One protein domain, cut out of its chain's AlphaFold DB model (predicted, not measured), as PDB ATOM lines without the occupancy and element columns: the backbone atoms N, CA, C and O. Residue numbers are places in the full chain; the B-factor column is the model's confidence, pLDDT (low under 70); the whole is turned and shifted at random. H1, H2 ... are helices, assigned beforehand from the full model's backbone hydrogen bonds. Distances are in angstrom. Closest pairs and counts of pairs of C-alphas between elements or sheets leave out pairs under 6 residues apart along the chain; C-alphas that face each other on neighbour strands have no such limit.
ATOM      1  N   ILE A 293     -49.264  24.082  40.547       86.69
ATOM      2  CA  ILE A 293     -47.930  24.265  41.127       86.69
ATOM      3  C   ILE A 293     -47.452  22.927  41.703       86.69
ATOM      4  O   ILE A 293     -46.354  22.487  41.383       86.69
ATOM      5  N   MET A 294     -48.316  22.226  42.443       88.62
ATOM      6  CA  MET A 294     -48.004  20.918  43.029       88.62
ATOM      7  C   MET A 294     -47.732  19.843  41.961       88.62
ATOM      8  O   MET A 294     -46.821  19.043  42.132       88.62
ATOM      9  N   ASN A 295     -48.441  19.846  40.825       90.94
ATOM     10  CA  ASN A 295     -48.146  18.972  39.683       90.94
ATOM     11  C   ASN A 295     -46.835  19.337  38.981       90.94
ATOM     12  O   ASN A 295     -46.094  18.439  38.594       90.94
ATOM     13  N   GLU A 296     -46.531  20.626  38.798       93.31
ATOM     14  CA  GLU A 296     -45.239  21.052  38.248       93.31
ATOM     15  C   GLU A 296     -44.091  20.619  39.177       93.31
ATOM     16  O   GLU A 296     -43.076  20.107  38.707       93.31
ATOM     17  N   GLU A 297     -44.254  20.732  40.496       93.38
ATOM     18  CA  GLU A 297     -43.287  20.255  41.492       93.38
ATOM     19  C   GLU A 297     -43.168  18.718  41.500       93.38
ATOM     20  O   GLU A 297     -42.058  18.198  41.366       93.38
ATOM     21  N   ALA A 298     -44.281  17.979  41.535       96.88
ATOM     22  CA  ALA A 298     -44.302  16.516  41.477       96.88
ATOM     23  C   ALA A 298     -43.682  15.966  40.180       96.88
ATOM     24  O   ALA A 298     -42.888  15.025  40.221       96.88
ATOM     25  N   GLN A 299     -43.948  16.600  39.032       97.19
ATOM     26  CA  GLN A 299     -43.329  16.238  37.755       97.19
ATOM     27  C   GLN A 299     -41.812  16.487  37.759       97.19
ATOM     28  O   GLN A 299     -41.070  15.726  37.135       97.19
ATOM     29  N   ASN A 300     -41.318  17.505  38.477       96.94
ATOM     30  CA  ASN A 300     -39.877  17.714  38.643       96.94
ATOM     31  C   ASN A 300     -39.243  16.602  39.503       96.94
ATOM     32  O   ASN A 300     -38.185  16.095  39.132       96.94
ATOM     33  N   VAL A 301     -39.900  16.170  40.590       97.75
ATOM     34  CA  VAL A 301     -39.437  15.038  41.424       97.75
ATOM     35  C   VAL A 301     -39.467  13.721  40.641       97.75
ATOM     36  O   VAL A 301     -38.490  12.974  40.664       97.75
ATOM     37  N   LEU A 302     -40.527  13.464  39.867       98.12
ATOM     38  CA  LEU A 302     -40.602  12.316  38.957       98.12
ATOM     39  C   LEU A 302     -39.459  12.340  37.925       98.12
ATOM     40  O   LEU A 302     -38.840  11.313  37.661       98.12
ATOM     41  N   SER A 303     -39.125  13.518  37.389       97.88
ATOM     42  CA  SER A 303     -38.009  13.674  36.441       97.88
ATOM     43  C   SER A 303     -36.639  13.403  37.087       97.88
ATOM     44  O   SER A 303     -35.759  12.831  36.443       97.88
ATOM     45  N   GLU A 304     -36.452  13.772  38.360       97.88
ATOM     46  CA  GLU A 304     -35.259  13.422  39.150       97.88
ATOM     47  C   GLU A 304     -35.178  11.901  39.384       97.88
ATOM     48  O   GLU A 304     -34.119  11.300  39.190       97.88
ATOM     49  N   ALA A 305     -36.305  11.265  39.723       98.19
ATOM     50  CA  ALA A 305     -36.407   9.821  39.931       98.19
ATOM     51  C   ALA A 305     -36.057   9.014  38.667       98.19
ATOM     52  O   ALA A 305     -35.261   8.074  38.731       98.19
ATOM     53  N   VAL A 306     -36.582   9.423  37.504       97.81
ATOM     54  CA  VAL A 306     -36.252   8.816  36.203       97.81
ATOM     55  C   VAL A 306     -34.767   8.986  35.872       97.81
ATOM     56  O   VAL A 306     -34.144   8.022  35.434       97.81
ATOM     57  N   SER A 307     -34.156  10.144  36.148       98.00
ATOM     58  CA  SER A 307     -32.711  10.327  35.929       98.00
ATOM     59  C   SER A 307     -31.867   9.368  36.779       98.00
ATOM     60  O   SER A 307     -30.912   8.788  36.269       98.00
ATOM     61  N   LEU A 308     -32.225   9.157  38.051       97.94
ATOM     62  CA  LEU A 308     -31.539   8.192  38.922       97.94
ATOM     63  C   LEU A 308     -31.739   6.744  38.449       97.94
ATOM     64  O   LEU A 308     -30.829   5.925  38.577       97.94
ATOM     65  N   TYR A 309     -32.902   6.426  37.876       96.69
ATOM     66  CA  TYR A 309     -33.170   5.125  37.263       96.69
ATOM     67  C   TYR A 309     -32.339   4.902  35.987       96.69
ATOM     68  O   TYR A 309     -31.754   3.831  35.824       96.69
ATOM     69  N   GLU A 310     -32.213   5.910  35.116       95.00
ATOM     70  CA  GLU A 310     -31.351   5.856  33.923       95.00
ATOM     71  C   GLU A 310     -29.850   5.784  34.272       95.00
ATOM     72  O   GLU A 310     -29.085   5.121  33.566       95.00
ATOM     73  N   ASP A 311     -29.424   6.373  35.394       95.81
ATOM     74  CA  ASP A 311     -28.084   6.190  35.978       95.81
ATOM     75  C   ASP A 311     -27.946   4.885  36.802       95.81
ATOM     76  O   ASP A 311     -26.873   4.583  37.327       95.81
ATOM     77  N   HIS A 312     -28.993   4.049  36.836       95.50
ATOM     78  CA  HIS A 312     -29.053   2.727  37.482       95.50
ATOM     79  C   HIS A 312     -28.865   2.754  39.016       95.50
ATOM     80  O   HIS A 312     -28.517   1.747  39.633       95.50
ATOM     81  N   GLN A 313     -29.138   3.894  39.656       96.81
ATOM     82  CA  GLN A 313     -29.144   4.065  41.113       96.81
ATOM     83  C   GLN A 313     -30.486   3.612  41.708       96.81
ATOM     84  O   GLN A 313     -31.246   4.412  42.250       96.81
ATOM     85  N   PHE A 314     -30.817   2.324  41.570       97.38
ATOM     86  CA  PHE A 314     -32.146   1.794  41.912       97.38
ATOM     87  C   PHE A 314     -32.637   2.070  43.353       97.38
ATOM     88  O   PHE A 314     -33.833   2.331  43.499       97.38
ATOM     89  N   PRO A 315     -31.799   2.046  44.416       97.69
ATOM     90  CA  PRO A 315     -32.234   2.420  45.765       97.69
ATOM     91  C   PRO A 315     -32.661   3.891  45.868       97.69
ATOM     92  O   PRO A 315     -33.739   4.187  46.379       97.69
ATOM     93  N   GLU A 316     -31.840   4.810  45.360       97.69
ATOM     94  CA  GLU A 316     -32.103   6.249  45.384       97.69
ATOM     95  C   GLU A 316     -33.272   6.628  44.463       97.69
ATOM     96  O   GLU A 316     -34.142   7.406  44.855       97.69
ATOM     97  N   ALA A 317     -33.337   6.020  43.274       98.12
ATOM     98  CA  ALA A 317     -34.450   6.160  42.343       98.12
ATOM     99  C   ALA A 317     -35.769   5.713  42.986       98.12
ATOM    100  O   ALA A 317     -36.748   6.452  42.925       98.12
ATOM    101  N   LYS A 318     -35.792   4.556  43.672       98.12
ATOM    102  CA  LYS A 318     -36.985   4.069  44.379       98.12
ATOM    103  C   LYS A 318     -37.516   5.105  45.373       98.12
ATOM    104  O   LYS A 318     -38.690   5.452  45.297       98.12
ATOM    105  N   THR A 319     -36.668   5.633  46.258       98.19
ATOM    106  CA  THR A 319     -37.098   6.669  47.215       98.19
ATOM    107  C   THR A 319     -37.598   7.930  46.504       98.19
ATOM    108  O   THR A 319     -38.578   8.523  46.944       98.19
ATOM    109  N   LYS A 320     -37.009   8.309  45.362       98.12
ATOM    110  CA  LYS A 320     -37.489   9.453  44.575       98.12
ATOM    111  C   LYS A 320     -38.815   9.219  43.847       98.12
ATOM    112  O   LYS A 320     -39.605  10.154  43.746       98.12
ATOM    113  N   PHE A 321     -39.125   7.996  43.422       98.50
ATOM    114  CA  PHE A 321     -40.473   7.665  42.950       98.50
ATOM    115  C   PHE A 321     -41.495   7.623  44.101       98.50
ATOM    116  O   PHE A 321     -42.631   8.044  43.904       98.50
ATOM    117  N   GLU A 322     -41.106   7.191  45.308       98.19
ATOM    118  CA  GLU A 322     -41.958   7.276  46.510       98.19
ATOM    119  C   GLU A 322     -42.260   8.746  46.887       98.19
ATOM    120  O   GLU A 322     -43.412   9.075  47.169       98.19
ATOM    121  N   GLU A 323     -41.270   9.650  46.805       98.00
ATOM    122  CA  GLU A 323     -41.474  11.107  46.939       98.00
ATOM    123  C   GLU A 323     -42.420  11.664  45.852       98.00
ATOM    124  O   GLU A 323     -43.322  12.443  46.163       98.00
ATOM    125  N   ALA A 324     -42.254  11.248  44.588       98.19
ATOM    126  CA  ALA A 324     -43.095  11.700  43.477       98.19
ATOM    127  C   ALA A 324     -44.567  11.267  43.623       98.19
ATOM    128  O   ALA A 324     -45.461  12.087  43.409       98.19
ATOM    129  N   VAL A 325     -44.832  10.014  44.025       98.19
ATOM    130  CA  VAL A 325     -46.202   9.526  44.286       98.19
ATOM    131  C   VAL A 325     -46.877  10.379  45.360       98.19
ATOM    132  O   VAL A 325     -47.992  10.842  45.135       98.19
ATOM    133  N   GLY A 326     -46.193  10.654  46.478       97.44
ATOM    134  CA  GLY A 326     -46.736  11.497  47.548       97.44
ATOM    135  C   GLY A 326     -47.104  12.906  47.071       97.44
ATOM    136  O   GLY A 326     -48.210  13.375  47.331       97.44
ATOM    137  N   ALA A 327     -46.229  13.555  46.297       96.12
ATOM    138  CA  ALA A 327     -46.484  14.895  45.764       96.12
ATOM    139  C   ALA A 327     -47.687  14.942  44.792       96.12
ATOM    140  O   ALA A 327     -48.482  15.887  44.820       96.12
ATOM    141  N   PHE A 328     -47.874  13.907  43.964       97.50
ATOM    142  CA  PHE A 328     -49.069  13.786  43.123       97.50
ATOM    143  C   PHE A 328     -50.336  13.458  43.934       97.50
ATOM    144  O   PHE A 328     -51.405  13.978  43.608       97.50
ATOM    145  N   GLU A 329     -50.252  12.650  44.998       95.81
ATOM    146  CA  GLU A 329     -51.390  12.392  45.892       95.81
ATOM    147  C   GLU A 329     -51.847  13.674  46.607       95.81
ATOM    148  O   GLU A 329     -53.043  13.976  46.592       95.81
ATOM    149  N   GLU A 330     -50.921  14.487  47.131       90.25
ATOM    150  CA  GLU A 330     -51.230  15.799  47.726       90.25
ATOM    151  C   GLU A 330     -51.881  16.757  46.709       90.25
ATOM    152  O   GLU A 330     -52.888  17.405  47.011       90.25
ATOM    153  N   SER A 331     -51.359  16.815  45.477       89.94
ATOM    154  CA  SER A 331     -51.941  17.609  44.382       89.94
ATOM    155  C   SER A 331     -53.380  17.185  44.059       89.94
ATOM    156  O   SER A 331     -54.290  18.012  43.943       89.94
ATOM    157  N   LYS A 332     -53.608  15.873  43.952       88.88
ATOM    158  CA  LYS A 332     -54.918  15.272  43.682       88.88
ATOM    159  C   LYS A 332     -55.909  15.492  44.827       88.88
ATOM    160  O   LYS A 332     -57.110  15.614  44.569       88.88
ATOM    161  N   GLU A 333     -55.427  15.563  46.068       84.38
ATOM    162  CA  GLU A 333     -56.239  15.922  47.231       84.38
ATOM    163  C   GLU A 333     -56.658  17.400  47.195       84.38
ATOM    164  O   GLU A 333     -57.829  17.704  47.424       84.38
ATOM    165  N   ALA A 334     -55.743  18.312  46.836       75.94
ATOM    166  CA  ALA A 334     -56.046  19.734  46.661       75.94
ATOM    167  C   ALA A 334     -57.057  19.985  45.529       75.94
ATOM    168  O   ALA A 334     -57.995  20.772  45.682       75.94
ATOM    169  N   TYR A 335     -56.918  19.288  44.398       79.50
ATOM    170  CA  TYR A 335     -57.907  19.306  43.323       79.50
ATOM    171  C   TYR A 335     -57.838  18.012  42.490       79.50
ATOM    172  O   TYR A 335     -56.801  17.738  41.884       79.50
ATOM    173  N   PRO A 336     -58.944  17.252  42.352       84.12
ATOM    174  CA  PRO A 336     -58.982  16.062  41.503       84.12
ATOM    175  C   PRO A 336     -58.645  16.383  40.041       84.12
ATOM    176  O   PRO A 336     -59.421  17.036  39.336       84.12
ATOM    177  N   ASN A 337     -57.481  15.909  39.602       85.88
ATOM    178  CA  ASN A 337     -56.886  16.153  38.292       85.88
ATOM    179  C   ASN A 337     -56.345  14.840  37.698       85.88
ATOM    180  O   ASN A 337     -56.054  13.908  38.443       85.88
ATOM    181  N   ALA A 338     -56.264  14.758  36.369       90.75
ATOM    182  CA  ALA A 338     -55.880  13.526  35.671       90.75
ATOM    183  C   ALA A 338     -54.358  13.395  35.542       90.75
ATOM    184  O   ALA A 338     -53.825  12.292  35.535       90.75
ATOM    185  N   GLU A 339     -53.665  14.528  35.493       93.00
ATOM    186  CA  GLU A 339     -52.216  14.627  35.380       93.00
ATOM    187  C   GLU A 339     -51.508  13.946  36.575       93.00
ATOM    188  O   GLU A 339     -50.503  13.264  36.394       93.00
ATOM    189  N   ALA A 340     -52.080  14.048  37.780       94.75
ATOM    190  CA  ALA A 340     -51.623  13.325  38.965       94.75
ATOM    191  C   ALA A 340     -51.941  11.820  38.923       94.75
ATOM    192  O   ALA A 340     -51.129  11.023  39.380       94.75
ATOM    193  N   ASP A 341     -53.087  11.407  38.367       95.44
ATOM    194  CA  ASP A 341     -53.392   9.981  38.169       95.44
ATOM    195  C   ASP A 341     -52.401   9.331  37.182       95.44
ATOM    196  O   ASP A 341     -51.878   8.251  37.457       95.44
ATOM    197  N   GLU A 342     -52.078  10.019  36.080       96.88
ATOM    198  CA  GLU A 342     -51.078   9.584  35.095       96.88
ATOM    199  C   GLU A 342     -49.661   9.523  35.706       96.88
ATOM    200  O   GLU A 342     -48.972   8.511  35.559       96.88
ATOM    201  N   GLY A 343     -49.247  10.550  36.462       97.12
ATOM    202  CA  GLY A 343     -47.945  10.583  37.143       97.12
ATOM    203  C   GLY A 343     -47.778   9.515  38.235       97.12
ATOM    204  O   GLY A 343     -46.694   8.947  38.387       97.12
ATOM    205  N   ILE A 344     -48.854   9.182  38.959       98.00
ATOM    206  CA  ILE A 344     -48.872   8.085  39.941       98.00
ATOM    207  C   ILE A 344     -48.776   6.718  39.247       98.00
ATOM    208  O   ILE A 344     -48.096   5.830  39.769       98.00
ATOM    209  N   GLU A 345     -49.423   6.516  38.092       97.44
ATOM    210  CA  GLU A 345     -49.300   5.264  37.327       97.44
ATOM    211  C   GLU A 345     -47.875   5.090  36.765       97.44
ATOM    212  O   GLU A 345     -47.293   4.009  36.904       97.44
ATOM    213  N   GLU A 346     -47.269   6.154  36.221       97.31
ATOM    214  CA  GLU A 346     -45.877   6.134  35.745       97.31
ATOM    215  C   GLU A 346     -44.888   5.820  36.880       97.31
ATOM    216  O   GLU A 346     -44.080   4.892  36.759       97.31
ATOM    217  N   ALA A 347     -44.981   6.526  38.013       97.69
ATOM    218  CA  ALA A 347     -44.095   6.312  39.156       97.69
ATOM    219  C   ALA A 347     -44.198   4.882  39.723       97.69
ATOM    220  O   ALA A 347     -43.174   4.245  39.979       97.69
ATOM    221  N   HIS A 348     -45.409   4.325  39.852       96.94
ATOM    222  CA  HIS A 348     -45.593   2.928  40.267       96.94
ATOM    223  C   HIS A 348     -45.012   1.918  39.266       96.94
ATOM    224  O   HIS A 348     -44.504   0.872  39.685       96.94
ATOM    225  N   GLY A 349     -45.034   2.230  37.966       94.50
ATOM    226  CA  GLY A 349     -44.367   1.435  36.935       94.50
ATOM    227  C   GLY A 349     -42.860   1.308  37.180       94.50
ATOM    228  O   GLY A 349     -42.327   0.195  37.173       94.50
ATOM    229  N   TYR A 350     -42.185   2.423  37.476       96.56
ATOM    230  CA  TYR A 350     -40.753   2.420  37.795       96.56
ATOM    231  C   TYR A 350     -40.430   1.867  39.189       96.56
ATOM    232  O   TYR A 350     -39.379   1.252  39.365       96.56
ATOM    233  N   LEU A 351     -41.309   2.017  40.187       96.81
ATOM    234  CA  LEU A 351     -41.100   1.412  41.512       96.81
ATOM    235  C   LEU A 351     -40.941  -0.111  41.419       96.81
ATOM    236  O   LEU A 351     -40.034  -0.677  42.035       96.81
ATOM    237  N   ALA A 352     -41.760  -0.766  40.592       93.88
ATOM    238  CA  ALA A 352     -41.665  -2.202  40.353       93.88
ATOM    239  C   ALA A 352     -40.331  -2.610  39.691       93.88
ATOM    240  O   ALA A 352     -39.742  -3.619  40.080       93.88
ATOM    241  N   THR A 353     -39.814  -1.834  38.729       95.38
ATOM    242  CA  THR A 353     -38.522  -2.142  38.091       95.38
ATOM    243  C   THR A 353     -37.327  -1.805  38.986       95.38
ATOM    244  O   THR A 353     -36.344  -2.546  38.976       95.38
ATOM    245  N   CYS A 354     -37.418  -0.775  39.835       97.25
ATOM    246  CA  CYS A 354     -36.402  -0.485  40.851       97.25
ATOM    247  C   CYS A 354     -36.225  -1.658  41.827       97.25
ATOM    248  O   CYS A 354     -35.093  -2.032  42.127       97.25
ATOM    249  N   GLU A 355     -37.310  -2.296  42.284       96.38
ATOM    250  CA  GLU A 355     -37.213  -3.480  43.155       96.38
ATOM    251  C   GLU A 355     -36.537  -4.677  42.468       96.38
ATOM    252  O   GLU A 355     -35.778  -5.409  43.110       96.38
ATOM    253  N   ILE A 356     -36.753  -4.856  41.159       96.56
ATOM    254  CA  ILE A 356     -36.049  -5.873  40.362       96.56
ATOM    255  C   ILE A 356     -34.554  -5.526  40.253       96.56
ATOM    256  O   ILE A 356     -33.719  -6.413  40.433       96.56
ATOM    257  N   GLY A 357     -34.209  -4.251  40.036       97.00
ATOM    258  CA  GLY A 357     -32.829  -3.760  39.967       97.00
ATOM    259  C   GLY A 357     -32.049  -3.931  41.272       97.00
ATOM    260  O   GLY A 357     -30.995  -4.563  41.269       97.00
ATOM    261  N   ILE A 358     -32.608  -3.482  42.403       97.81
ATOM    262  CA  ILE A 358     -32.022  -3.668  43.747       97.81
ATOM    263  C   ILE A 358     -31.733  -5.155  43.995       97.81
ATOM    264  O   ILE A 358     -30.622  -5.537  44.364       97.81
ATOM    265  N   LYS A 359     -32.716  -6.018  43.721       97.88
ATOM    266  CA  LYS A 359     -32.588  -7.471  43.871       97.88
ATOM    267  C   LYS A 359     -31.561  -8.081  42.910       97.88
ATOM    268  O   LYS A 359     -30.927  -9.080  43.255       97.88
ATOM    269  N   ALA A 360     -31.385  -7.520  41.714       97.38
ATOM    270  CA  ALA A 360     -30.363  -7.952  40.768       97.38
ATOM    271  C   ALA A 360     -28.952  -7.637  41.290       97.38
ATOM    272  O   ALA A 360     -28.106  -8.531  41.280       97.38
ATOM    273  N   ASP A 361     -28.723  -6.433  41.832       97.31
ATOM    274  CA  ASP A 361     -27.450  -6.060  42.469       97.31
ATOM    275  C   ASP A 361     -27.170  -6.863  43.748       97.31
ATOM    276  O   ASP A 361     -26.049  -7.347  43.925       97.31
ATOM    277  N   GLU A 362     -28.175  -7.119  44.594       97.69
ATOM    278  CA  GLU A 362     -28.037  -8.052  45.722       97.69
ATOM    279  C   GLU A 362     -27.633  -9.455  45.241       97.69
ATOM    280  O   GLU A 362     -26.698 -10.060  45.770       97.69
ATOM    281  N   THR A 363     -28.307  -9.991  44.218       97.69
ATOM    282  CA  THR A 363     -28.015 -11.331  43.673       97.69
ATOM    283  C   THR A 363     -26.607 -11.392  43.062       97.69
ATOM    284  O   THR A 363     -25.895 -12.382  43.233       97.69
ATOM    285  N   PHE A 364     -26.167 -10.315  42.409       96.81
ATOM    286  CA  PHE A 364     -24.826 -10.167  41.842       96.81
ATOM    287  C   PHE A 364     -23.733 -10.103  42.921       96.81
ATOM    288  O   PHE A 364     -22.693 -10.746  42.776       96.81
ATOM    289  N   GLY A 365     -23.977  -9.391  44.027       95.56
ATOM    290  CA  GLY A 365     -23.090  -9.377  45.195       95.56
ATOM    291  C   GLY A 365     -22.944 -10.767  45.823       95.56
ATOM    292  O   GLY A 365     -21.830 -11.263  45.977       95.56
ATOM    293  N   ASN A 366     -24.067 -11.456  46.061       96.50
ATOM    294  CA  ASN A 366     -24.071 -12.836  46.565       96.50
ATOM    295  C   ASN A 366     -23.284 -13.805  45.653       96.50
ATOM    296  O   ASN A 366     -22.653 -14.744  46.143       96.50
ATOM    297  N   ALA A 367     -23.288 -13.591  44.333       96.19
ATOM    298  CA  ALA A 367     -22.520 -14.402  43.388       96.19
ATOM    299  C   ALA A 367     -20.993 -14.224  43.535       96.19
ATOM    300  O   ALA A 367     -20.245 -15.190  43.361       96.19
ATOM    301  N   LEU A 368     -20.529 -13.020  43.897       94.38
ATOM    302  CA  LEU A 368     -19.122 -12.738  44.209       94.38
ATOM    303  C   LEU A 368     -18.715 -13.354  45.559       94.38
ATOM    304  O   LEU A 368     -17.715 -14.070  45.618       94.38
ATOM    305  N   ASP A 369     -19.532 -13.197  46.606       94.62
ATOM    306  CA  ASP A 369     -19.282 -13.806  47.927       94.62
ATOM    307  C   ASP A 369     -19.178 -15.345  47.853       94.62
ATOM    308  O   ASP A 369     -18.358 -15.975  48.534       94.62
ATOM    309  N   LEU A 370     -19.984 -15.975  46.990       95.94
ATOM    310  CA  LEU A 370     -19.916 -17.415  46.715       95.94
ATOM    311  C   LEU A 370     -18.656 -17.816  45.940       95.94
ATOM    312  O   LEU A 370     -18.150 -18.924  46.145       95.94
ATOM    313  N   PHE A 371     -18.127 -16.943  45.077       93.12
ATOM    314  CA  PHE A 371     -16.859 -17.187  44.389       93.12
ATOM    315  C   PHE A 371     -15.679 -17.180  45.369       93.12
ATOM    316  O   PHE A 371     -14.891 -18.128  45.371       93.12
ATOM    317  N   ASP A 372     -15.607 -16.181  46.253       91.25
ATOM    318  CA  ASP A 372     -14.573 -16.091  47.295       91.25
ATOM    319  C   ASP A 372     -14.667 -17.248  48.303       91.25
ATOM    320  O   ASP A 372     -13.654 -17.781  48.769       91.25
ATOM    321  N   SER A 373     -15.891 -17.720  48.559       93.56
ATOM    322  CA  SER A 373     -16.177 -18.934  49.338       93.56
ATOM    323  C   SER A 373     -15.834 -20.248  48.608       93.56
ATOM    324  O   SER A 373     -15.971 -21.324  49.190       93.56
ATOM    325  N   GLN A 374     -15.356 -20.185  47.357       93.00
ATOM    326  CA  GLN A 374     -15.000 -21.317  46.482       93.00
ATOM    327  C   GLN A 374     -16.198 -22.211  46.087       93.00
ATOM    328  O   GLN A 374     -16.023 -23.333  45.604       93.00
ATOM    329  N   GLU A 375     -17.429 -21.709  46.222       95.19
ATOM    330  CA  GLU A 375     -18.677 -22.393  45.857       95.19
ATOM    331  C   GLU A 375     -19.045 -22.145  44.379       95.19
ATOM    332  O   GLU A 375     -20.159 -21.742  44.044       95.19
ATOM    333  N   TYR A 376     -18.089 -22.389  43.475       94.06
ATOM    334  CA  TYR A 376     -18.116 -21.935  42.075       94.06
ATOM    335  C   TYR A 376     -19.391 -22.278  41.286       94.06
ATOM    336  O   TYR A 376     -19.843 -21.465  40.487       94.06
ATOM    337  N   GLU A 377     -19.983 -23.459  41.494       94.88
ATOM    338  CA  GLU A 377     -21.223 -23.854  40.801       94.88
ATOM    339  C   GLU A 377     -22.411 -22.986  41.248       94.88
ATOM    340  O   GLU A 377     -23.164 -22.498  40.408       94.88
ATOM    341  N   ARG A 378     -22.509 -22.678  42.549       96.31
ATOM    342  CA  ARG A 378     -23.537 -21.775  43.089       96.31
ATOM    343  C   ARG A 378     -23.298 -20.324  42.676       96.31
ATOM    344  O   ARG A 378     -24.259 -19.626  42.384       96.31
ATOM    345  N   ALA A 379     -22.043 -19.880  42.606       96.19
ATOM    346  CA  ALA A 379     -21.705 -18.549  42.094       96.19
ATOM    347  C   ALA A 379     -22.186 -18.358  40.640       96.19
ATOM    348  O   ALA A 379     -22.742 -17.319  40.301       96.19
ATOM    349  N   VAL A 380     -22.029 -19.380  39.789       97.00
ATOM    350  CA  VAL A 380     -22.545 -19.369  38.406       97.00
ATOM    351  C   VAL A 380     -24.079 -19.361  38.371       97.00
ATOM    352  O   VAL A 380     -24.647 -18.606  37.583       97.00
ATOM    353  N   ASP A 381     -24.747 -20.131  39.238       97.00
ATOM    354  CA  ASP A 381     -26.214 -20.125  39.351       97.00
ATOM    355  C   ASP A 381     -26.771 -18.759  39.806       97.00
ATOM    356  O   ASP A 381     -27.791 -18.310  39.282       97.00
ATOM    357  N   GLU A 382     -26.128 -18.075  40.762       97.62
ATOM    358  CA  GLU A 382     -26.543 -16.722  41.172       97.62
ATOM    359  C   GLU A 382     -26.258 -15.673  40.080       97.62
ATOM    360  O   GLU A 382     -27.117 -14.832  39.821       97.62
ATOM    361  N   PHE A 383     -25.127 -15.740  39.363       97.75
ATOM    362  CA  PHE A 383     -24.876 -14.820  38.242       97.75
ATOM    363  C   PHE A 383     -25.902 -14.962  37.105       97.75
ATOM    364  O   PHE A 383     -26.300 -13.944  36.536       97.75
ATOM    365  N   GLU A 384     -26.371 -16.175  36.784       97.69
ATOM    366  CA  GLU A 384     -27.433 -16.361  35.778       97.69
ATOM    367  C   GLU A 384     -28.781 -15.804  36.273       97.69
ATOM    368  O   GLU A 384     -29.519 -15.211  35.489       97.69
ATOM    369  N   LYS A 385     -29.088 -15.903  37.577       97.88
ATOM    370  CA  LYS A 385     -30.271 -15.247  38.166       97.88
ATOM    371  C   LYS A 385     -30.173 -13.723  38.105       97.88
ATOM    372  O   LYS A 385     -31.112 -13.084  37.640       97.88
ATOM    373  N   ALA A 386     -29.045 -13.149  38.529       97.94
ATOM    374  CA  ALA A 386     -28.806 -11.707  38.458       97.94
ATOM    375  C   ALA A 386     -28.929 -11.207  37.010       97.94
ATOM    376  O   ALA A 386     -29.630 -10.239  36.742       97.94
ATOM    377  N   LYS A 387     -28.324 -11.929  36.056       98.00
ATOM    378  CA  LYS A 387     -28.453 -11.677  34.615       98.00
ATOM    379  C   LYS A 387     -29.905 -11.630  34.147       98.00
ATOM    380  O   LYS A 387     -30.254 -10.674  33.467       98.00
ATOM    381  N   VAL A 388     -30.738 -12.611  34.504       97.88
ATOM    382  CA  VAL A 388     -32.159 -12.624  34.107       97.88
ATOM    383  C   VAL A 388     -32.900 -11.399  34.650       97.88
ATOM    384  O   VAL A 388     -33.638 -10.773  33.897       97.88
ATOM    385  N   LEU A 389     -32.650 -11.000  35.903       97.69
ATOM    386  CA  LEU A 389     -33.251  -9.795  36.491       97.69
ATOM    387  C   LEU A 389     -32.775  -8.510  35.781       97.69
ATOM    388  O   LEU A 389     -33.583  -7.632  35.496       97.69
ATOM    389  N   TYR A 390     -31.489  -8.410  35.421       97.50
ATOM    390  CA  TYR A 390     -30.979  -7.290  34.617       97.50
ATOM    391  C   TYR A 390     -31.511  -7.291  33.172       97.50
ATOM    392  O   TYR A 390     -31.675  -6.223  32.590       97.50
ATOM    393  N   GLU A 391     -31.775  -8.455  32.570       96.62
ATOM    394  CA  GLU A 391     -32.412  -8.561  31.248       96.62
ATOM    395  C   GLU A 391     -33.895  -8.145  31.300       96.62
ATOM    396  O   GLU A 391     -34.374  -7.523  30.354       96.62
ATOM    397  N   GLU A 392     -34.590  -8.412  32.412       95.88
ATOM    398  CA  GLU A 392     -35.990  -8.027  32.664       95.88
ATOM    399  C   GLU A 392     -36.185  -6.499  32.745       95.88
ATOM    400  O   GLU A 392     -37.174  -5.989  32.221       95.88
ATOM    401  N   ILE A 393     -35.213  -5.759  33.299       95.19
ATOM    402  CA  ILE A 393     -35.203  -4.279  33.350       95.19
ATOM    403  C   ILE A 393     -34.380  -3.612  32.229       95.19
ATOM    404  O   ILE A 393     -34.002  -2.450  32.336       95.19
ATOM    405  N   GLU A 394     -34.059  -4.344  31.157       93.75
ATOM    406  CA  GLU A 394     -33.257  -3.874  30.011       93.75
ATOM    407  C   GLU A 394     -31.812  -3.396  30.328       93.75
ATOM    408  O   GLU A 394     -31.145  -2.850  29.441       93.75
ATOM    409  N   TYR A 395     -31.245  -3.673  31.515       94.75
ATOM    410  CA  TYR A 395     -29.861  -3.324  31.901       94.75
ATOM    411  C   TYR A 395     -28.805  -4.234  31.230       94.75
ATOM    412  O   TYR A 395     -27.988  -4.926  31.850       94.75
ATOM    413  N   ARG A 396     -28.788  -4.206  29.893       93.06
ATOM    414  CA  ARG A 396     -27.995  -5.076  29.004       93.06
ATOM    415  C   ARG A 396     -26.482  -5.013  29.258       93.06
ATOM    416  O   ARG A 396     -25.780  -5.991  29.005       93.06
ATOM    417  N   GLY A 397     -25.967  -3.887  29.762       92.50
ATOM    418  CA  GLY A 397     -24.550  -3.739  30.121       92.50
ATOM    419  C   GLY A 397     -24.124  -4.673  31.258       92.50
ATOM    420  O   GLY A 397     -23.086  -5.335  31.165       92.50
ATOM    421  N   ARG A 398     -24.973  -4.779  32.285       94.06
ATOM    422  CA  ARG A 398     -24.758  -5.578  33.495       94.06
ATOM    423  C   ARG A 398     -25.121  -7.049  33.291       94.06
ATOM    424  O   ARG A 398     -24.364  -7.922  33.702       94.06
ATOM    425  N   ALA A 399     -26.160  -7.343  32.509       95.31
ATOM    426  CA  ALA A 399     -26.434  -8.701  32.021       95.31
ATOM    427  C   ALA A 399     -25.243  -9.308  31.238       95.31
ATOM    428  O   ALA A 399     -24.868 -10.474  31.428       95.31
ATOM    429  N   LYS A 400     -24.575  -8.500  30.396       95.38
ATOM    430  CA  LYS A 400     -23.321  -8.901  29.734       95.38
ATOM    431  C   LYS A 400     -22.181  -9.098  30.743       95.38
ATOM    432  O   LYS A 400     -21.405 -10.040  30.581       95.38
ATOM    433  N   GLU A 401     -22.078  -8.251  31.768       95.19
ATOM    434  CA  GLU A 401     -21.081  -8.407  32.835       95.19
ATOM    435  C   GLU A 401     -21.238  -9.750  33.563       95.19
ATOM    436  O   GLU A 401     -20.260 -10.494  33.649       95.19
ATOM    437  N   CYS A 402     -22.455 -10.115  33.985       95.75
ATOM    438  CA  CYS A 402     -22.754 -11.432  34.561       95.75
ATOM    439  C   CYS A 402     -22.250 -12.567  33.659       95.75
ATOM    440  O   CYS A 402     -21.544 -13.459  34.121       95.75
ATOM    441  N   THR A 403     -22.540 -12.495  32.354       95.69
ATOM    442  CA  THR A 403     -22.097 -13.501  31.371       95.69
ATOM    443  C   THR A 403     -20.566 -13.621  31.324       95.69
ATOM    444  O   THR A 403     -20.026 -14.728  31.377       95.69
ATOM    445  N   THR A 404     -19.842 -12.495  31.272       95.12
ATOM    446  CA  THR A 404     -18.368 -12.487  31.296       95.12
ATOM    447  C   THR A 404     -17.818 -13.028  32.624       95.12
ATOM    448  O   THR A 404     -16.857 -13.805  32.602       95.12
ATOM    449  N   LYS A 405     -18.423 -12.688  33.773       95.56
ATOM    450  CA  LYS A 405     -18.012 -13.213  35.086       95.56
ATOM    451  C   LYS A 405     -18.277 -14.718  35.209       95.56
ATOM    452  O   LYS A 405     -17.385 -15.439  35.640       95.56
ATOM    453  N   MET A 406     -19.410 -15.241  34.732       96.06
ATOM    454  CA  MET A 406     -19.679 -16.691  34.690       96.06
ATOM    455  C   MET A 406     -18.613 -17.456  33.894       96.06
ATOM    456  O   MET A 406     -18.120 -18.490  34.352       96.06
ATOM    457  N   GLU A 407     -18.198 -16.944  32.727       94.31
ATOM    458  CA  GLU A 407     -17.070 -17.519  31.982       94.31
ATOM    459  C   GLU A 407     -15.768 -17.477  32.801       94.31
ATOM    460  O   GLU A 407     -15.021 -18.461  32.814       94.31
ATOM    461  N   ALA A 408     -15.509 -16.376  33.513       94.62
ATOM    462  CA  ALA A 408     -14.337 -16.208  34.370       94.62
ATOM    463  C   ALA A 408     -14.304 -17.225  35.526       94.62
ATOM    464  O   ALA A 408     -13.266 -17.862  35.735       94.62
ATOM    465  N   VAL A 409     -15.435 -17.436  36.214       95.00
ATOM    466  CA  VAL A 409     -15.616 -18.428  37.291       95.00
ATOM    467  C   VAL A 409     -15.408 -19.852  36.769       95.00
ATOM    468  O   VAL A 409     -14.608 -20.608  37.322       95.00
ATOM    469  N   LEU A 410     -16.058 -20.217  35.658       95.00
ATOM    470  CA  LEU A 410     -15.929 -21.549  35.053       95.00
ATOM    471  C   LEU A 410     -14.504 -21.824  34.549       95.00
ATOM    472  O   LEU A 410     -14.031 -22.963  34.602       95.00
ATOM    473  N   LEU A 411     -13.788 -20.800  34.072       95.31
ATOM    474  CA  LEU A 411     -12.359 -20.900  33.776       95.31
ATOM    475  C   LEU A 411     -11.539 -21.081  35.060       95.31
ATOM    476  O   LEU A 411     -10.676 -21.955  35.093       95.31
ATOM    477  N   PHE A 412     -11.828 -20.337  36.129       95.31
ATOM    478  CA  PHE A 412     -11.108 -20.443  37.400       95.31
ATOM    479  C   PHE A 412     -11.216 -21.843  38.015       95.31
ATOM    480  O   PHE A 412     -10.193 -22.476  38.288       95.31
ATOM    481  N   GLN A 413     -12.439 -22.374  38.120       95.44
ATOM    482  CA  GLN A 413     -12.716 -23.737  38.579       95.44
ATOM    483  C   GLN A 413     -11.931 -24.761  37.742       95.44
ATOM    484  O   GLN A 413     -11.248 -25.620  38.290       95.44
ATOM    485  N   ARG A 414     -11.921 -24.636  36.405       94.06
ATOM    486  CA  ARG A 414     -11.116 -25.502  35.515       94.06
ATOM    487  C   ARG A 414      -9.602 -25.346  35.716       94.06
ATOM    488  O   ARG A 414      -8.860 -26.289  35.424       94.06
ATOM    489  N   GLY A 415      -9.138 -24.189  36.185       93.19
ATOM    490  CA  GLY A 415      -7.750 -23.916  36.564       93.19
ATOM    491  C   GLY A 415      -7.360 -24.637  37.854       93.19
ATOM    492  O   GLY A 415      -6.362 -25.359  37.869       93.19
ATOM    493  N   GLU A 416      -8.188 -24.526  38.894       92.69
ATOM    494  CA  GLU A 416      -8.064 -25.254  40.171       92.69
ATOM    495  C   GLU A 416      -8.037 -26.767  39.933       92.69
ATOM    496  O   GLU A 416      -7.153 -27.493  40.390       92.69
ATOM    497  N   ASP A 417      -8.967 -27.228  39.105       92.25
ATOM    498  CA  ASP A 417      -9.152 -28.615  38.720       92.25
ATOM    499  C   ASP A 417      -7.992 -29.123  37.830       92.25
ATOM    500  O   ASP A 417      -7.672 -30.312  37.798       92.25
ATOM    501  N   ALA A 418      -7.310 -28.249  37.084       91.56
ATOM    502  CA  ALA A 418      -6.066 -28.583  36.385       91.56
ATOM    503  C   ALA A 418      -4.854 -28.600  37.336       91.56
ATOM    504  O   ALA A 418      -3.967 -29.441  37.174       91.56
ATOM    505  N   LEU A 419      -4.831 -27.713  38.333       91.56
ATOM    506  CA  LEU A 419      -3.784 -27.587  39.346       91.56
ATOM    507  C   LEU A 419      -3.784 -28.769  40.329       91.56
ATOM    508  O   LEU A 419      -2.719 -29.311  40.622       91.56
ATOM    509  N   SER A 420      -4.952 -29.235  40.773       90.69
ATOM    510  CA  SER A 420      -5.097 -30.423  41.631       90.69
ATOM    511  C   SER A 420      -4.563 -31.696  40.953       90.69
ATOM    512  O   SER A 420      -3.963 -32.553  41.604       90.69
ATOM    513  N   ARG A 421      -4.697 -31.781  39.621       88.88
ATOM    514  CA  ARG A 421      -4.168 -32.857  38.760       88.88
ATOM    515  C   ARG A 421      -2.737 -32.611  38.249       88.88
ATOM    516  O   ARG A 421      -2.167 -33.489  37.603       88.88
ATOM    517  N   ALA A 422      -2.130 -31.459  38.540       86.38
ATOM    518  CA  ALA A 422      -0.761 -31.121  38.140       86.38
ATOM    519  C   ALA A 422       0.410 -31.800  38.903       86.38
ATOM    520  O   ALA A 422       1.515 -31.771  38.346       86.38
ATOM    521  N   PRO A 423       0.272 -32.390  40.117       78.06
ATOM    522  CA  PRO A 423       1.403 -32.941  40.867       78.06
ATOM    523  C   PRO A 423       2.220 -34.001  40.110       78.06
ATOM    524  O   PRO A 423       1.861 -35.173  40.014       78.06
ATOM    525  N   SER A 424       3.391 -33.593  39.623       74.38
ATOM    526  CA  SER A 424       4.373 -34.473  38.994       74.38
ATOM    527  C   SER A 424       5.777 -34.117  39.461       74.38
ATOM    528  O   SER A 424       6.174 -32.955  39.474       74.38
ATOM    529  N   THR A 425       6.580 -35.124  39.793       71.19
ATOM    530  CA  THR A 425       8.014 -34.951  40.068       71.19
ATOM    531  C   THR A 425       8.839 -34.706  38.803       71.19
ATOM    532  O   THR A 425       9.977 -34.244  38.903       71.19
ATOM    533  N   PHE A 426       8.284 -34.993  37.617       66.19
ATOM    534  CA  PHE A 426       9.040 -35.060  36.363       66.19
ATOM    535  C   PHE A 426       8.437 -34.296  35.175       66.19
ATOM    536  O   PHE A 426       9.151 -34.150  34.184       66.19
ATOM    537  N   SER A 427       7.195 -33.798  35.220       82.38
ATOM    538  CA  SER A 427       6.552 -33.101  34.088       82.38
ATOM    539  C   SER A 427       5.950 -31.753  34.485       82.38
ATOM    540  O   SER A 427       5.208 -31.670  35.455       82.38
ATOM    541  N   THR A 428       6.236 -30.702  33.716       88.38
ATOM    542  CA  THR A 428       5.700 -29.347  33.945       88.38
ATOM    543  C   THR A 428       4.329 -29.119  33.314       88.38
ATOM    544  O   THR A 428       3.629 -28.201  33.731       88.38
ATOM    545  N   ALA A 429       3.913 -29.983  32.380       87.88
ATOM    546  CA  ALA A 429       2.736 -29.785  31.534       87.88
ATOM    547  C   ALA A 429       1.417 -29.584  32.307       87.88
ATOM    548  O   ALA A 429       0.546 -28.855  31.841       87.88
ATOM    549  N   GLY A 430       1.264 -30.192  33.490       87.56
ATOM    550  CA  GLY A 430       0.087 -29.987  34.343       87.56
ATOM    551  C   GLY A 430      -0.006 -28.554  34.878       87.56
ATOM    552  O   GLY A 430      -1.034 -27.902  34.723       87.56
ATOM    553  N   TYR A 431       1.096 -28.034  35.425       90.06
ATOM    554  CA  TYR A 431       1.176 -26.653  35.908       90.06
ATOM    555  C   TYR A 431       1.168 -25.630  34.764       90.06
ATOM    556  O   TYR A 431       0.626 -24.543  34.929       90.06
ATOM    557  N   GLU A 432       1.741 -25.969  33.604       91.75
ATOM    558  CA  GLU A 432       1.694 -25.134  32.395       91.75
ATOM    559  C   GLU A 432       0.250 -25.033  31.857       91.75
ATOM    560  O   GLU A 432      -0.197 -23.935  31.527       91.75
ATOM    561  N   LYS A 433      -0.526 -26.130  31.882       93.06
ATOM    562  CA  LYS A 433      -1.965 -26.115  31.567       93.06
ATOM    563  C   LYS A 433      -2.775 -25.312  32.591       93.06
ATOM    564  O   LYS A 433      -3.583 -24.484  32.186       93.06
ATOM    565  N   ALA A 434      -2.573 -25.549  33.888       93.06
ATOM    566  CA  ALA A 434      -3.297 -24.840  34.945       93.06
ATOM    567  C   ALA A 434      -3.056 -23.324  34.870       93.06
ATOM    568  O   ALA A 434      -4.012 -22.555  34.824       93.06
ATOM    569  N   LYS A 435      -1.788 -22.907  34.735       94.62
ATOM    570  CA  LYS A 435      -1.403 -21.506  34.528       94.62
ATOM    571  C   LYS A 435      -2.143 -20.870  33.347       94.62
ATOM    572  O   LYS A 435      -2.764 -19.833  33.532       94.62
ATOM    573  N   SER A 436      -2.127 -21.516  32.180       95.94
ATOM    574  CA  SER A 436      -2.782 -20.987  30.977       95.94
ATOM    575  C   SER A 436      -4.300 -20.828  31.134       95.94
ATOM    576  O   SER A 436      -4.887 -19.954  30.500       95.94
ATOM    577  N   ILE A 437      -4.947 -21.637  31.977       95.00
ATOM    578  CA  ILE A 437      -6.380 -21.506  32.276       95.00
ATOM    579  C   ILE A 437      -6.637 -20.347  33.255       95.00
ATOM    580  O   ILE A 437      -7.542 -19.551  33.012       95.00
ATOM    581  N   PHE A 438      -5.818 -20.184  34.300       96.25
ATOM    582  CA  PHE A 438      -5.913 -19.013  35.182       96.25
ATOM    583  C   PHE A 438      -5.613 -17.698  34.444       96.25
ATOM    584  O   PHE A 438      -6.259 -16.696  34.718       96.25
ATOM    585  N   GLU A 439      -4.703 -17.694  33.462       95.44
ATOM    586  CA  GLU A 439      -4.449 -16.533  32.590       95.44
ATOM    587  C   GLU A 439      -5.684 -16.162  31.738       95.44
ATOM    588  O   GLU A 439      -5.961 -14.981  31.545       95.44
ATOM    589  N   GLN A 440      -6.472 -17.149  31.288       96.12
ATOM    590  CA  GLN A 440      -7.748 -16.912  30.591       96.12
ATOM    591  C   GLN A 440      -8.849 -16.409  31.538       96.12
ATOM    592  O   GLN A 440      -9.591 -15.506  31.165       96.12
ATOM    593  N   SER A 441      -8.944 -16.961  32.755       94.81
ATOM    594  CA  SER A 441      -9.871 -16.474  33.791       94.81
ATOM    595  C   SER A 441      -9.558 -15.022  34.170       94.81
ATOM    596  O   SER A 441     -10.444 -14.170  34.132       94.81
ATOM    597  N   LYS A 442      -8.277 -14.704  34.412       95.69
ATOM    598  CA  LYS A 442      -7.811 -13.347  34.728       95.69
ATOM    599  C   LYS A 442      -8.241 -12.334  33.663       95.69
ATOM    600  O   LYS A 442      -8.834 -11.317  34.002       95.69
ATOM    601  N   SER A 443      -8.025 -12.649  32.384       95.62
ATOM    602  CA  SER A 443      -8.402 -11.778  31.258       95.62
ATOM    603  C   SER A 443      -9.909 -11.484  31.160       95.62
ATOM    604  O   SER A 443     -10.279 -10.554  30.446       95.62
ATOM    605  N   LYS A 444     -10.773 -12.264  31.823       93.19
ATOM    606  CA  LYS A 444     -12.222 -12.024  31.891       93.19
ATOM    607  C   LYS A 444     -12.595 -11.124  33.070       93.19
ATOM    608  O   LYS A 444     -13.403 -10.220  32.896       93.19
ATOM    609  N   TRP A 445     -11.938 -11.289  34.218       91.81
ATOM    610  CA  TRP A 445     -12.033 -10.347  35.343       91.81
ATOM    611  C   TRP A 445     -11.464  -8.955  34.988       91.81
ATOM    612  O   TRP A 445     -12.047  -7.935  35.353       91.81
ATOM    613  N   GLU A 446     -10.396  -8.897  34.181       92.50
ATOM    614  CA  GLU A 446      -9.837  -7.643  33.640       92.50
ATOM    615  C   GLU A 446     -10.791  -6.902  32.675       92.50
ATOM    616  O   GLU A 446     -10.666  -5.688  32.546       92.50
ATOM    617  N   GLU A 447     -11.764  -7.571  32.032       91.31
ATOM    618  CA  GLU A 447     -12.734  -6.919  31.120       91.31
ATOM    619  C   GLU A 447     -13.640  -5.911  31.863       91.31
ATOM    620  O   GLU A 447     -14.108  -4.948  31.260       91.31
ATOM    621  N   TYR A 448     -13.837  -6.105  33.174       87.00
ATOM    622  CA  TYR A 448     -14.684  -5.275  34.043       87.00
ATOM    623  C   TYR A 448     -13.930  -4.723  35.276       87.00
ATOM    624  O   TYR A 448     -14.543  -4.401  36.287       87.00
ATOM    625  N   ASN A 449     -12.600  -4.572  35.185       81.19
ATOM    626  CA  ASN A 449     -11.730  -3.984  36.225       81.19
ATOM    627  C   ASN A 449     -11.829  -4.627  37.629       81.19
ATOM    628  O   ASN A 449     -11.598  -3.954  38.633       81.19
ATOM    629  N   ASP A 450     -12.138  -5.921  37.714       84.81
ATOM    630  CA  ASP A 450     -12.368  -6.617  38.984       84.81
ATOM    631  C   ASP A 450     -11.034  -6.951  39.689       84.81
ATOM    632  O   ASP A 450     -10.470  -8.039  39.536       84.81
ATOM    633  N   SER A 451     -10.457  -5.956  40.377       88.38
ATOM    634  CA  SER A 451      -9.065  -5.972  40.865       88.38
ATOM    635  C   SER A 451      -8.741  -7.146  41.774       88.38
ATOM    636  O   SER A 451      -7.635  -7.692  41.718       88.38
ATOM    637  N   ASP A 452      -9.705  -7.538  42.593       87.44
ATOM    638  CA  ASP A 452      -9.490  -8.479  43.681       87.44
ATOM    639  C   ASP A 452      -9.545  -9.906  43.123       87.44
ATOM    640  O   ASP A 452      -8.657 -10.717  43.395       87.44
ATOM    641  N   GLN A 453     -10.457 -10.167  42.179       90.31
ATOM    642  CA  GLN A 453     -10.502 -11.434  41.446       90.31
ATOM    643  C   GLN A 453      -9.359 -11.582  40.431       90.31
ATOM    644  O   GLN A 453      -8.840 -12.686  40.216       90.31
ATOM    645  N   VAL A 454      -8.858 -10.468  39.888       91.31
ATOM    646  CA  VAL A 454      -7.587 -10.437  39.155       91.31
ATOM    647  C   VAL A 454      -6.413 -10.831  40.059       91.31
ATOM    648  O   VAL A 454      -5.616 -11.688  39.665       91.31
ATOM    649  N   ALA A 455      -6.312 -10.285  41.276       91.94
ATOM    650  CA  ALA A 455      -5.255 -10.633  42.229       91.94
ATOM    651  C   ALA A 455      -5.326 -12.110  42.668       91.94
ATOM    652  O   ALA A 455      -4.303 -12.805  42.676       91.94
ATOM    653  N   THR A 456      -6.531 -12.624  42.927       91.75
ATOM    654  CA  THR A 456      -6.798 -14.046  43.202       91.75
ATOM    655  C   THR A 456      -6.313 -14.945  42.054       91.75
ATOM    656  O   THR A 456      -5.671 -15.975  42.289       91.75
ATOM    657  N   CYS A 457      -6.503 -14.541  40.792       92.12
ATOM    658  CA  CYS A 457      -5.919 -15.243  39.645       92.12
ATOM    659  C   CYS A 457      -4.380 -15.161  39.612       92.12
ATOM    660  O   CYS A 457      -3.717 -16.167  39.336       92.12
ATOM    661  N   GLU A 458      -3.785 -13.999  39.904       94.31
ATOM    662  CA  GLU A 458      -2.324 -13.824  39.922       94.31
ATOM    663  C   GLU A 458      -1.623 -14.679  40.986       94.31
ATOM    664  O   GLU A 458      -0.532 -15.206  40.725       94.31
ATOM    665  N   GLU A 459      -2.250 -14.908  42.145       95.19
ATOM    666  CA  GLU A 459      -1.719 -15.826  43.158       95.19
ATOM    667  C   GLU A 459      -1.630 -17.260  42.606       95.19
ATOM    668  O   GLU A 459      -0.568 -17.892  42.652       95.19
ATOM    669  N   LYS A 460      -2.710 -17.760  41.991       94.75
ATOM    670  CA  LYS A 460      -2.769 -19.117  41.419       94.75
ATOM    671  C   LYS A 460      -1.802 -19.270  40.231       94.75
ATOM    672  O   LYS A 460      -1.116 -20.293  40.115       94.75
ATOM    673  N   ILE A 461      -1.648 -18.234  39.397       95.06
ATOM    674  CA  ILE A 461      -0.634 -18.155  38.322       95.06
ATOM    675  C   ILE A 461       0.792 -18.208  38.895       95.06
ATOM    676  O   ILE A 461       1.671 -18.895  38.348       95.06
ATOM    677  N   THR A 462       1.038 -17.525  40.013       94.75
ATOM    678  CA  THR A 462       2.329 -17.507  40.716       94.75
ATOM    679  C   THR A 462       2.639 -18.867  41.344       94.75
ATOM    680  O   THR A 462       3.741 -19.394  41.167       94.75
ATOM    681  N   LEU A 463       1.654 -19.504  41.982       92.75
ATOM    682  CA  LEU A 463       1.737 -20.864  42.520       92.75
ATOM    683  C   LEU A 463       2.090 -21.875  41.414       92.75
ATOM    684  O   LEU A 463       3.045 -22.646  41.562       92.75
ATOM    685  N   CYS A 464       1.414 -21.812  40.261       91.44
ATOM    686  CA  CYS A 464       1.741 -22.649  39.103       91.44
ATOM    687  C   CYS A 464       3.170 -22.405  38.592       91.44
ATOM    688  O   CYS A 464       3.921 -23.352  38.341       91.44
ATOM    689  N   SER A 465       3.584 -21.137  38.497       91.94
ATOM    690  CA  SER A 465       4.932 -20.743  38.059       91.94
ATOM    691  C   SER A 465       6.025 -21.277  39.005       91.94
ATOM    692  O   SER A 465       7.050 -21.794  38.548       91.94
TER     693      SER A 465
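What this domain is: This is residues 293 to 465 of the 587 residues of an uncharacterized protein of Theionarchaea archaeon (strain DG-70-1) (UniProt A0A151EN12). A long, narrow rod of seven helices zigzags from one end to the other, each helix folding back against the one before it, with the successive hairpins shifted along the rod. H1, H2 and the first part of the long H3 make one end, the later part of H3 packs on H4 in the middle, and H5 leads on to H6 and H7 at the other end. The 173 printed residues hold seven named helices, H1 to H7 in order, and no named strand; the class is all helix. The whole is only just loose, close to extended, with a radius of gyration of the C-alphas of 23.3 A and spans of 86 by 22 by 21 A.

Where its parts are: Find C-alpha 293 at (-47.930, 24.265, 41.127); from there H1 runs to residue 310, 25.8 A. H2 follows as residues 314 to 334, 30.3 A. Look next for C-alpha 338 at (-55.880, 13.526, 35.671), where H3, the longest helix with 35 residues, sets out and runs 52.1 A to residue 372. H4 is residues 376 to 392, 24.5 A, and H5 is residues 396 to 420, 36.4 A. H6 is residues 429 to 448, 30.2 A, and H7 takes residues 451 to 465, 20.5 A, ending at C-alpha 465 at (4.932, -20.743, 38.059).

How they stand to each other: The seven helices form an up-and-down bundle, each running against the one before it, and each helix makes a hairpin with the next. H1 and H2 touch at a shallow tilt of 15 degrees, closest at the C-alphas of Ala 305 and Lys 320, 4.8 A apart. The hub is H3, which touches H2, closest at C-alphas 328 and 340, 4.9 A. H3 touches H1 with residues 339 to 354 alone, closest at C-alphas 295 and 340, 6.7 A, and the two run the same way. H3 touches H4 with residues 356 to 371 alone, closest at C-alphas 367 and 379, 4.4 A. H4 and H5 touch at 9 degrees, a shallow tilt, closest at C-alphas 387 and 399, 4.4 A. H5 touches H6, closest at C-alphas 408 and 441, 4.5 A. H6 touches H7, closest at C-alphas 435 and 461, 5.1 A. H3 and H7 are near each other, while H1 and H7, for instance, are apart. Every O i to N i+4 pair is within hydrogen-bond range in H1, H2, H4, H5 and H7; H3 has 30 of 31 and H6 13 of 16.

The domain as a whole: The two C-alphas farthest apart are those of Tyr 335 and Phe 426, 86.5 A. The printed part has no cut and no long link; look at residues 421 to 428 for the short link of 8 residues from H5 to H6, the other links being tight. The mean pLDDT of the printed part is 93.8, and residue 426 alone is under 70.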